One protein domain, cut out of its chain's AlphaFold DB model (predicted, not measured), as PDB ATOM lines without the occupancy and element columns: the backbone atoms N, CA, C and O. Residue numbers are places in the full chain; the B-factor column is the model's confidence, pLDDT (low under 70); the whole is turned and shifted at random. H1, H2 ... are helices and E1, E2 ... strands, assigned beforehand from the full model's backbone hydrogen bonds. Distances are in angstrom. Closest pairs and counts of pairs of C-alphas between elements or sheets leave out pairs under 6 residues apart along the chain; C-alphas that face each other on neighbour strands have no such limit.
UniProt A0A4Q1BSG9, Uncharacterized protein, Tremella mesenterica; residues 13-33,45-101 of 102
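This is residues 13 to 33 and 45 to 101 of the 102 residues of an uncharacterized protein of Tremella mesenterica (UniProt A0A4Q1BSG9). The model is a loose body of two small lobes joined by extended chain: in one, the antiparallel strands E1 and E4 have H3 packed over one face, and in the other, the hairpin of E2 and E3 has residues 21 to 26 of H2 beside it, with H1 next to H2. Residues 46 to 54, with E1 and E2, run nearly straight from one lobe to the other, while the long link from E3 to E4 makes a loop that folds back on itself, and residues 28 to 33 stick out. The printed part has 78 residues with three named helices and four named strands, in the order H1, H2, E1, E2, E3, E4, H3; the class is mixed, helices and strands, with under half of the residues in named elements. It is loose, with a radius of gyration of the C-alphas of 15.5 A, and spans 42 by 30 by 20 A.

E1, residues 46 to 48, and E4, residues 83 to 85, are antiparallel neighbours at 175 degrees, with N 47 and O 84 within hydrogen-bond range at 3.0 A. H3, residues 93 to 99, comes closest to E1 at the C-alphas of Val 48 and Ala 97, 4.8 A apart, and to E4 at those of Gly 83 and Ala 97, 4.6 A apart. E2, residues 52 to 54, and E3, residues 61 to 63, form an antiparallel hairpin at 138 degrees, with N 62 and O 53 within hydrogen-bond range at 2.8 A. H2, residues 20 to 31, comes closest to E3 at the C-alphas of Ala 22 and Leu 61, 5.6 A apart; H2 and E2 are near each other, with 5 pairs of C-alphas within 10 A. H1, residues 13 to 17, is close to but not clearly touching H2, the closest C-alphas being those of Leu 15 and Arg 23, 6.2 A apart. H2 and H3 are apart. In H1, H2 and H3 every O i to N i+4 pair is within hydrogen-bond range.

H2 is 16.6 A long, from C-alpha 20 at (-10.920, -9.325, 24.707) to C-alpha 31. H3 measures 9.9 A and H1 6.3 A, with C-alpha 13 at (-8.803, -10.681, 11.389). E1 is 6.7 A long, E3 6.9 A, and E2 and E4 7.3 A each. C-alpha 99, where H3 ends, is at (-3.989, -38.615, 15.532).

The two C-alphas farthest apart, those of Glu 13 and Arg 73, are 45.1 A apart. Residues 34 to 44 are not printed, and C-alphas 33 and 45 are 18.4 A apart across the cut. The link from E3 to E4 is long, 19 residues, and within it residues 66 to 67 pair antiparallel with residues 79 to 80. The mean pLDDT of the printed part is 74.7, and it is under 70 at residues 68 to 78, 88, 90 to 91 and 100 to 101.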
ATOM      1  N   GLU A  13      -7.357 -10.800  11.504       78.12
ATOM      2  CA  GLU A  13      -8.803 -10.681  11.389       78.12
ATOM      3  C   GLU A  13      -9.509 -11.595  12.393       78.12
ATOM      4  O   GLU A  13     -10.393 -11.141  13.114       78.12
ATOM      5  N   ILE A  14      -9.062 -12.851  12.512       77.38
ATOM      6  CA  ILE A  14      -9.611 -13.808  13.482       77.38
ATOM      7  C   ILE A  14      -9.324 -13.321  14.898       77.38
ATOM      8  O   ILE A  14     -10.223 -13.299  15.730       77.38
ATOM      9  N   LEU A  15      -8.106 -12.842  15.164       75.81
ATOM     10  CA  LEU A  15      -7.764 -12.276  16.472       75.81
ATOM     11  C   LEU A  15      -8.627 -11.054  16.814       75.81
ATOM     12  O   LEU A  15      -8.993 -10.881  17.969       75.81
ATOM     13  N   LYS A  16      -8.960 -10.209  15.831       80.62
ATOM     14  CA  LYS A  16      -9.854  -9.050  16.013       80.62
ATOM     15  C   LYS A  16     -11.304  -9.429  16.263       80.62
ATOM     16  O   LYS A  16     -11.976  -8.678  16.959       80.62
ATOM     17  N   ALA A  17     -11.752 -10.561  15.733       81.94
ATOM     18  CA  ALA A  17     -13.098 -11.076  15.946       81.94
ATOM     19  C   ALA A  17     -13.277 -11.777  17.306       81.94
ATOM     20  O   ALA A  17     -14.410 -12.048  17.699       81.94
ATOM     21  N   LEU A  18     -12.189 -12.085  18.022       78.75
ATOM     22  CA  LEU A  18     -12.258 -12.703  19.344       78.75
ATOM     23  C   LEU A  18     -12.620 -11.681  20.439       78.75
ATOM     24  O   LEU A  18     -12.150 -10.538  20.386       78.75
ATOM     25  N   PRO A  19     -13.357 -12.112  21.482       82.12
ATOM     26  CA  PRO A  19     -13.510 -11.364  22.729       82.12
ATOM     27  C   PRO A  19     -12.159 -10.957  23.334       82.12
ATOM     28  O   PRO A  19     -11.128 -11.599  23.092       82.12
ATOM     29  N   GLN A  20     -12.148  -9.892  24.137       81.94
ATOM     30  CA  GLN A  20     -10.920  -9.325  24.707       81.94
ATOM     31  C   GLN A  20     -10.150 -10.358  25.542       81.94
ATOM     32  O   GLN A  20      -8.936 -10.500  25.401       81.94
ATOM     33  N   GLU A  21     -10.860 -11.126  26.360       81.44
ATOM     34  CA  GLU A  21     -10.325 -12.158  27.244       81.44
ATOM     35  C   GLU A  21      -9.695 -13.300  26.441       81.44
ATOM     36  O   GLU A  21      -8.586 -13.754  26.738       81.44
ATOM     37  N   ALA A  22     -10.374 -13.733  25.376       80.31
ATOM     38  CA  ALA A  22      -9.887 -14.765  24.469       80.31
ATOM     39  C   ALA A  22      -8.601 -14.324  23.757       80.31
ATOM     40  O   ALA A  22      -7.652 -15.101  23.646       80.31
ATOM     41  N   ARG A  23      -8.536 -13.062  23.324       82.81
ATOM     42  CA  ARG A  23      -7.339 -12.500  22.694       82.81
ATOM     43  C   ARG A  23      -6.150 -12.448  23.653       82.81
ATOM     44  O   ARG A  23      -5.082 -12.939  23.298       82.81
ATOM     45  N   LEU A  24      -6.351 -11.950  24.874       85.19
ATOM     46  CA  LEU A  24      -5.304 -11.926  25.903       85.19
ATOM     47  C   LEU A  24      -4.769 -13.332  26.204       85.19
ATOM     48  O   LEU A  24      -3.562 -13.522  26.339       85.19
ATOM     49  N   CYS A  25      -5.648 -14.336  26.262       83.06
ATOM     50  CA  CYS A  25      -5.241 -15.727  26.443       83.06
ATOM     51  C   CYS A  25      -4.333 -16.215  25.305       83.06
ATOM     52  O   CYS A  25      -3.266 -16.774  25.565       83.06
ATOM     53  N   VAL A  26      -4.716 -15.970  24.048       82.25
ATOM     54  CA  VAL A  26      -3.914 -16.364  22.879       82.25
ATOM     55  C   VAL A  26      -2.552 -15.667  22.881       82.25
ATOM     56  O   VAL A  26      -1.539 -16.313  22.612       82.25
ATOM     57  N   ASP A  27      -2.494 -14.382  23.228       84.69
ATOM     58  CA  ASP A  27      -1.236 -13.629  23.297       84.69
ATOM     59  C   ASP A  27      -0.316 -14.133  24.422       84.69
ATOM     60  O   ASP A  27       0.899 -14.263  24.226       84.69
ATOM     61  N   ASN A  28      -0.887 -14.523  25.565       86.19
ATOM     62  CA  ASN A  28      -0.152 -15.178  26.649       86.19
ATOM     63  C   ASN A  28       0.427 -16.528  26.205       86.19
ATOM     64  O   ASN A  28       1.606 -16.799  26.439       86.19
ATOM     65  N   LEU A  29      -0.366 -17.358  25.516       83.38
ATOM     66  CA  LEU A  29       0.088 -18.649  24.984       83.38
ATOM     67  C   LEU A  29       1.199 -18.480  23.938       83.38
ATOM     68  O   LEU A  29       2.146 -19.262  23.921       83.38
ATOM     69  N   ARG A  30       1.124 -17.442  23.099       81.25
ATOM     70  CA  ARG A  30       2.160 -17.116  22.101       81.25
ATOM     71  C   ARG A  30       3.473 -16.670  22.728       81.25
ATOM     72  O   ARG A  30       4.542 -17.014  22.223       81.25
ATOM     73  N   SER A  31       3.383 -15.889  23.799       83.00
ATOM     74  CA  SER A  31       4.544 -15.365  24.520       83.00
ATOM     75  C   SER A  31       5.182 -16.417  25.426       83.00
ATOM     76  O   SER A  31       6.351 -16.292  25.793       83.00
ATOM     77  N   HIS A  32       4.444 -17.478  25.768       81.00
ATOM     78  CA  HIS A  32       4.957 -18.564  26.583       81.00
ATOM     79  C   HIS A  32       6.014 -19.374  25.819       81.00
ATOM     80  O   HIS A  32       5.741 -20.069  24.838       81.00
ATOM     81  N   ARG A  33       7.256 -19.295  26.292       75.50
ATOM     82  CA  ARG A  33       8.350 -20.162  25.858       75.50
ATOM     83  C   ARG A  33       8.529 -21.236  26.916       75.50
ATOM     84  O   ARG A  33       8.913 -20.931  28.040       75.50
ATOM     85  N   GLN A  45       7.617 -39.696  26.222       73.94
ATOM     86  CA  GLN A  45       6.979 -38.507  25.670       73.94
ATOM     87  C   GLN A  45       5.493 -38.758  25.394       73.94
ATOM     88  O   GLN A  45       5.080 -39.835  24.966       73.94
ATOM     89  N   ALA A  46       4.676 -37.751  25.677       79.06
ATOM     90  CA  ALA A  46       3.266 -37.714  25.332       79.06
ATOM     91  C   ALA A  46       2.972 -36.350  24.719       79.06
ATOM     92  O   ALA A  46       3.544 -35.342  25.143       79.06
ATOM     93  N   ALA A  47       2.088 -36.327  23.733       81.44
ATOM     94  CA  ALA A  47       1.649 -35.101  23.101       81.44
ATOM     95  C   ALA A  47       0.141 -34.964  23.256       81.44
ATOM     96  O   ALA A  47      -0.610 -35.930  23.110       81.44
ATOM     97  N   VAL A  48      -0.288 -33.746  23.571       83.00
ATOM     98  CA  VAL A  48      -1.693 -33.415  23.786       83.00
ATOM     99  C   VAL A  48      -2.091 -32.240  22.911       83.00
ATOM    100  O   VAL A  48      -1.319 -31.298  22.726       83.00
ATOM    101  N   LEU A  49      -3.307 -32.294  22.380       83.69
ATOM    102  CA  LEU A  49      -3.930 -31.210  21.646       83.69
ATOM    103  C   LEU A  49      -4.755 -30.359  22.612       83.69
ATOM    104  O   LEU A  49      -5.742 -30.820  23.185       83.69
ATOM    105  N   VAL A  50      -4.392 -29.086  22.742       84.50
ATOM    106  CA  VAL A  50      -5.210 -28.090  23.444       84.50
ATOM    107  C   VAL A  50      -6.045 -27.346  22.406       84.50
ATOM    108  O   VAL A  50      -5.606 -26.348  21.840       84.50
ATOM    109  N   ALA A  51      -7.246 -27.853  22.118       83.38
ATOM    110  CA  ALA A  51      -8.154 -27.196  21.181       83.38
ATOM    111  C   ALA A  51      -8.964 -26.110  21.900       83.38
ATOM    112  O   ALA A  51      -9.800 -26.400  22.760       83.38
ATOM    113  N   VAL A  52      -8.692 -24.860  21.536       82.62
ATOM    114  CA  VAL A  52      -9.299 -23.654  22.103       82.62
ATOM    115  C   VAL A  52     -10.324 -23.101  21.113       82.62
ATOM    116  O   VAL A  52      -9.998 -22.905  19.944       82.62
ATOM    117  N   PHE A  53     -11.553 -22.841  21.559       83.25
ATOM    118  CA  PHE A  53     -12.626 -22.338  20.698       83.25
ATOM    119  C   PHE A  53     -13.603 -21.431  21.451       83.25
ATOM    120  O   PHE A  53     -13.733 -21.503  22.669       83.25
ATOM    121  N   VAL A  54     -14.321 -20.591  20.706       81.31
ATOM    122  CA  VAL A  54     -15.416 -19.754  21.217       81.31
ATOM    123  C   VAL A  54     -16.721 -20.291  20.642       81.31
ATOM    124  O   VAL A  54     -16.802 -20.588  19.449       81.31
ATOM    125  N   LYS A  55     -17.739 -20.474  21.486       80.00
ATOM    126  CA  LYS A  55     -19.050 -20.954  21.027       80.00
ATOM    127  C   LYS A  55     -19.852 -19.789  20.435       80.00
ATOM    128  O   LYS A  55     -19.807 -18.695  20.993       80.00
ATOM    129  N   PRO A  56     -20.631 -20.000  19.360       77.19
ATOM    130  CA  PRO A  56     -21.535 -18.970  18.852       77.19
ATOM    131  C   PRO A  56     -22.470 -18.459  19.957       77.19
ATOM    132  O   PRO A  56     -23.084 -19.257  20.665       77.19
ATOM    133  N   GLY A  57     -22.561 -17.136  20.116       77.12
ATOM    134  CA  GLY A  57     -23.389 -16.498  21.148       77.12
ATOM    135  C   GLY A  57     -22.803 -16.529  22.565       77.12
ATOM    136  O   GLY A  57     -23.519 -16.235  23.520       77.12
ATOM    137  N   ARG A  58     -21.526 -16.897  22.716       74.25
ATOM    138  CA  ARG A  58     -20.790 -16.862  23.981       74.25
ATOM    139  C   ARG A  58     -19.512 -16.043  23.846       74.25
ATOM    140  O   ARG A  58     -18.876 -16.058  22.798       74.25
ATOM    141  N   GLU A  59     -19.140 -15.359  24.922       72.00
ATOM    142  CA  GLU A  59     -17.918 -14.543  24.995       72.00
ATOM    143  C   GLU A  59     -16.764 -15.288  25.693       72.00
ATOM    144  O   GLU A  59     -15.612 -14.868  25.634       72.00
ATOM    145  N   ASP A  60     -17.052 -16.436  26.316       75.75
ATOM    146  CA  ASP A  60     -16.076 -17.273  27.004       75.75
ATOM    147  C   ASP A  60     -15.273 -18.182  26.063       75.75
ATOM    148  O   ASP A  60     -15.781 -18.803  25.121       75.75
ATOM    149  N   LEU A  61     -13.986 -18.307  26.389       80.50
ATOM    150  CA  LEU A  61     -13.066 -19.244  25.764       80.50
ATOM    151  C   LEU A  61     -13.289 -20.650  26.332       80.50
ATOM    152  O   LEU A  61     -13.171 -20.878  27.535       80.50
ATOM    153  N   SER A  62     -13.580 -21.609  25.464       82.12
ATOM    154  CA  SER A  62     -13.755 -23.016  25.818       82.12
ATOM    155  C   SER A  62     -12.557 -23.850  25.367       82.12
ATOM    156  O   SER A  62     -11.996 -23.630  24.293       82.12
ATOM    157  N   VAL A  63     -12.191 -24.849  26.174       83.75
ATOM    158  CA  VAL A  63     -11.179 -25.855  25.824       83.75
ATOM    159  C   VAL A  63     -11.859 -27.201  25.630       83.75
ATOM    160  O   VAL A  63     -12.711 -27.599  26.428       83.75
ATOM    161  N   LEU A  64     -11.487 -27.909  24.567       82.56
ATOM    162  CA  LEU A  64     -11.977 -29.254  24.322       82.56
ATOM    163  C   LEU A  64     -11.293 -30.234  25.270       82.56
ATOM    164  O   LEU A  64     -10.076 -30.407  25.248       82.56
ATOM    165  N   LEU A  65     -12.109 -30.901  26.074       81.94
ATOM    166  CA  LEU A  65     -11.682 -31.970  26.955       81.94
ATOM    167  C   LEU A  65     -12.432 -33.241  26.589       81.94
ATOM    168  O   LEU A  65     -13.577 -33.206  26.139       81.94
ATOM    169  N   THR A  66     -11.775 -34.371  26.802       78.44
ATOM    170  CA  THR A  66     -12.344 -35.691  26.570       78.44
ATOM    171  C   THR A  66     -12.594 -36.365  27.903       78.44
ATOM    172  O   THR A  66     -11.794 -36.260  28.836       78.44
ATOM    173  N   THR A  67     -13.714 -37.071  27.994       70.75
ATOM    174  CA  THR A  67     -14.005 -37.938  29.133       70.75
ATOM    175  C   THR A  67     -13.739 -39.367  28.700       70.75
ATOM    176  O   THR A  67     -14.351 -39.858  27.751       70.75
ATOM    177  N   ARG A  68     -12.814 -40.050  29.378       62.28
ATOM    178  CA  ARG A  68     -12.477 -41.436  29.028       62.28
ATOM    179  C   ARG A  68     -13.642 -42.374  29.345       62.28
ATOM    180  O   ARG A  68     -14.273 -42.258  30.396       62.28
ATOM    181  N   ALA A  69     -13.902 -43.320  28.440       56.66
ATOM    182  CA  ALA A  69     -14.977 -44.299  28.581       56.66
ATOM    183  C   ALA A  69     -14.865 -45.097  29.896       56.66
ATOM    184  O   ALA A  69     -13.770 -45.469  30.323       56.66
ATOM    185  N   LYS A  70     -16.017 -45.404  30.511       54.69
ATOM    186  CA  LYS A  70     -16.136 -46.125  31.796       54.69
ATOM    187  C   LYS A  70     -15.431 -47.491  31.835       54.69
ATOM    188  O   LYS A  70     -15.169 -47.999  32.917       54.69
ATOM    189  N   THR A  71     -15.139 -48.087  30.682       54.47
ATOM    190  CA  THR A  71     -14.622 -49.456  30.525       54.47
ATOM    191  C   THR A  71     -13.088 -49.565  30.506       54.47
ATOM    192  O   THR A  71     -12.557 -50.664  30.349       54.47
ATOM    193  N   LEU A  72     -12.344 -48.465  30.674       50.19
ATOM    194  CA  LEU A  72     -10.874 -48.466  30.612       50.19
ATOM    195  C   LEU A  72     -10.202 -48.847  31.945       50.19
ATOM    196  O   LEU A  72     -10.505 -48.295  32.999       50.19
ATOM    197  N   ARG A  73      -9.196 -49.738  31.875       52.75
ATOM    198  CA  ARG A  73      -8.443 -50.302  33.024       52.75
ATOM    199  C   ARG A  73      -7.645 -49.294  33.874       52.75
ATOM    200  O   ARG A  73      -7.178 -49.660  34.947       52.75
ATOM    201  N   ARG A  74      -7.454 -48.049  33.427       48.66
ATOM    202  CA  ARG A  74      -6.798 -46.976  34.205       48.66
ATOM    203  C   ARG A  74      -7.587 -45.682  34.083       48.66
ATOM    204  O   ARG A  74      -7.930 -45.310  32.965       48.66
ATOM    205  N   ASN A  75      -7.773 -44.983  35.202       44.59
ATOM    206  CA  ASN A  75      -8.357 -43.641  35.315       44.59
ATOM    207  C   ASN A  75      -9.740 -43.465  34.642       44.59
ATOM    208  O   ASN A  75      -9.886 -42.627  33.747       44.59
ATOM    209  N   PRO A  76     -10.755 -44.249  35.049       48.91
ATOM    210  CA  PRO A  76     -12.125 -44.079  34.566       48.91
ATOM    211  C   PRO A  76     -12.683 -42.700  34.965       48.91
ATOM    212  O   PRO A  76     -12.404 -42.210  36.055       48.91
ATOM    213  N   ASN A  77     -13.489 -42.086  34.090       56.84
ATOM    214  CA  ASN A  77     -14.146 -40.780  34.288       56.84
ATOM    215  C   ASN A  77     -13.212 -39.570  34.468       56.84
ATOM    216  O   ASN A  77     -13.675 -38.506  34.871       56.84
ATOM    217  N   GLN A  78     -11.914 -39.700  34.188       63.06
ATOM    218  CA  GLN A  78     -11.035 -38.536  34.214       63.06
ATOM    219  C   GLN A  78     -11.214 -37.694  32.953       63.06
ATOM    220  O   GLN A  78     -11.168 -38.209  31.831       63.06
ATOM    221  N   THR A  79     -11.399 -36.396  33.175       71.00
ATOM    222  CA  THR A  79     -11.345 -35.366  32.144       71.00
ATOM    223  C   THR A  79      -9.890 -35.155  31.754       71.00
ATOM    224  O   THR A  79      -9.064 -34.796  32.594       71.00
ATOM    225  N   ALA A  80      -9.566 -35.397  30.491       79.56
ATOM    226  CA  ALA A  80      -8.213 -35.283  29.970       79.56
ATOM    227  C   ALA A  80      -8.202 -34.496  28.661       79.56
ATOM    228  O   ALA A  80      -9.181 -34.483  27.909       79.56
ATOM    229  N   LEU A  81      -7.069 -33.858  28.380       83.69
ATOM    230  CA  LEU A  81      -6.833 -33.283  27.065       83.69
ATOM    231  C   LEU A  81      -6.750 -34.410  26.018       83.69
ATOM    232  O   LEU A  81      -6.189 -35.468  26.324       83.69
ATOM    233  N   PRO A  82      -7.297 -34.199  24.809       83.25
ATOM    234  CA  PRO A  82      -7.081 -35.099  23.682       83.25
ATOM    235  C   PRO A  82      -5.582 -35.300  23.443       83.25
ATOM    236  O   PRO A  82      -4.820 -34.336  23.473       83.25
ATOM    237  N   GLY A  83      -5.147 -36.531  23.205       84.50
ATOM    238  CA  GLY A  83      -3.736 -36.818  22.964       84.50
ATOM    239  C   GLY A  83      -3.352 -38.255  23.267       84.50
ATOM    240  O   GLY A  83      -4.188 -39.090  23.615       84.50
ATOM    241  N   GLY A  84      -2.058 -38.531  23.158       79.56
ATOM    242  CA  GLY A  84      -1.524 -39.879  23.246       79.56
ATOM    243  C   GLY A  84      -0.059 -39.917  23.651       79.56
ATOM    244  O   GLY A  84       0.621 -38.892  23.764       79.56
ATOM    245  N   LYS A  85       0.418 -41.135  23.902       80.44
ATOM    246  CA  LYS A  85       1.849 -41.401  24.015       80.44
ATOM    247  C   LYS A  85       2.469 -41.208  22.629       80.44
ATOM    248  O   LYS A  85       1.881 -41.662  21.662       80.44
ATOM    249  N   VAL A  86       3.619 -40.538  22.565       76.44
ATOM    250  CA  VAL A  86       4.398 -40.433  21.326       76.44
ATOM    251  C   VAL A  86       5.020 -41.795  21.067       76.44
ATOM    252  O   VAL A  86       5.765 -42.303  21.916       76.44
ATOM    253  N   ASP A  87       4.693 -42.388  19.928       71.31
ATOM    254  CA  ASP A  87       5.325 -43.616  19.477       71.31
ATOM    255  C   ASP A  87       6.622 -43.292  18.714       71.31
ATOM    256  O   ASP A  87       6.734 -42.231  18.101       71.31
ATOM    257  N   PRO A  88       7.644 -44.167  18.741       67.50
ATOM    258  CA  PRO A  88       8.922 -43.902  18.066       67.50
ATOM    259  C   PRO A  88       8.795 -43.732  16.547       67.50
ATOM    260  O   PRO A  88       9.682 -43.166  15.913       67.50
ATOM    261  N   GLU A  89       7.712 -44.254  15.973       70.50
ATOM    262  CA  GLU A  89       7.381 -44.156  14.553       70.50
ATOM    263  C   GLU A  89       6.620 -42.861  14.219       70.50
ATOM    264  O   GLU A  89       6.455 -42.540  13.041       70.50
ATOM    265  N   ASP A  90       6.190 -42.089  15.228       66.31
ATOM    266  CA  ASP A  90       5.505 -40.826  14.997       66.31
ATOM    267  C   ASP A  90       6.471 -39.799  14.386       66.31
ATOM    268  O   ASP A  90       7.494 -39.453  14.986       66.31
ATOM    269  N   PRO A  91       6.128 -39.208  13.229       68.94
ATOM    270  CA  PRO A  91       6.996 -38.245  12.559       68.94
ATOM    271  C   PRO A  91       7.158 -36.942  13.357       68.94
ATOM    272  O   PRO A  91       8.075 -36.163  13.095       68.94
ATOM    273  N   SER A  92       6.259 -36.664  14.312       71.88
ATOM    274  CA  SER A  92       6.379 -35.547  15.252       71.88
ATOM    275  C   SER A  92       5.385 -35.663  16.418       71.88
ATOM    276  O   SER A  92       4.310 -36.236  16.237       71.88
ATOM    277  N   PRO A  93       5.640 -34.994  17.562       70.88
ATOM    278  CA  PRO A  93       4.652 -34.862  18.639       70.88
ATOM    279  C   PRO A  93       3.333 -34.218  18.186       70.88
ATOM    280  O   PRO A  93       2.272 -34.500  18.735       70.88
ATOM    281  N   PHE A  94       3.371 -33.351  17.166       74.00
ATOM    282  CA  PHE A  94       2.155 -32.788  16.579       74.00
ATOM    283  C   PHE A  94       1.286 -33.882  15.950       74.00
ATOM    284  O   PHE A  94       0.071 -33.888  16.141       74.00
ATOM    285  N   HIS A  95       1.913 -34.826  15.245       73.56
ATOM    286  CA  HIS A  95       1.217 -35.954  14.638       73.56
ATOM    287  C   HIS A  95       0.531 -36.812  15.704       73.56
ATOM    288  O   HIS A  95      -0.669 -37.054  15.601       73.56
ATOM    289  N   THR A  96       1.239 -37.135  16.790       74.38
ATOM    290  CA  THR A  96       0.684 -37.856  17.944       74.38
ATOM    291  C   THR A  96      -0.552 -37.157  18.532       74.38
ATOM    292  O   THR A  96      -1.553 -37.801  18.839       74.38
ATOM    293  N   ALA A  97      -0.512 -35.829  18.696       77.69
ATOM    294  CA  ALA A  97      -1.617 -35.072  19.288       77.69
ATOM    295  C   ALA A  97      -2.865 -35.024  18.385       77.69
ATOM    296  O   ALA A  97      -3.988 -35.104  18.883       77.69
ATOM    297  N   VAL A  98      -2.677 -34.892  17.067       74.56
ATOM    298  CA  VAL A  98      -3.777 -34.810  16.089       74.56
ATOM    299  C   VAL A  98      -4.364 -36.186  15.775       74.56
ATOM    300  O   VAL A  98      -5.574 -36.288  15.578       74.56
ATOM    301  N   CYS A  99      -3.548 -37.244  15.800       70.38
ATOM    302  CA  CYS A  99      -3.989 -38.615  15.532       70.38
ATOM    303  C   CYS A  99      -5.100 -39.082  16.487       70.38
ATOM    304  O   CYS A  99      -5.877 -39.954  16.129       70.38
ATOM    305  N   PHE A 100      -5.250 -38.462  17.662       65.06
ATOM    306  CA  PHE A 100      -6.371 -38.734  18.567       65.06
ATOM    307  C   PHE A 100      -7.761 -38.550  17.914       65.06
ATOM    308  O   PHE A 100      -8.728 -39.164  18.359       65.06
ATOM    309  N   PHE A 101      -7.880 -37.689  16.896       57.00
ATOM    310  CA  PHE A 101      -9.139 -37.418  16.186       57.00
ATOM    311  C   PHE A 101      -9.319 -38.214  14.887       57.00
ATOM    312  O   PHE A 101     -10.366 -38.071  14.255       57.00
TER     313      PHE A 101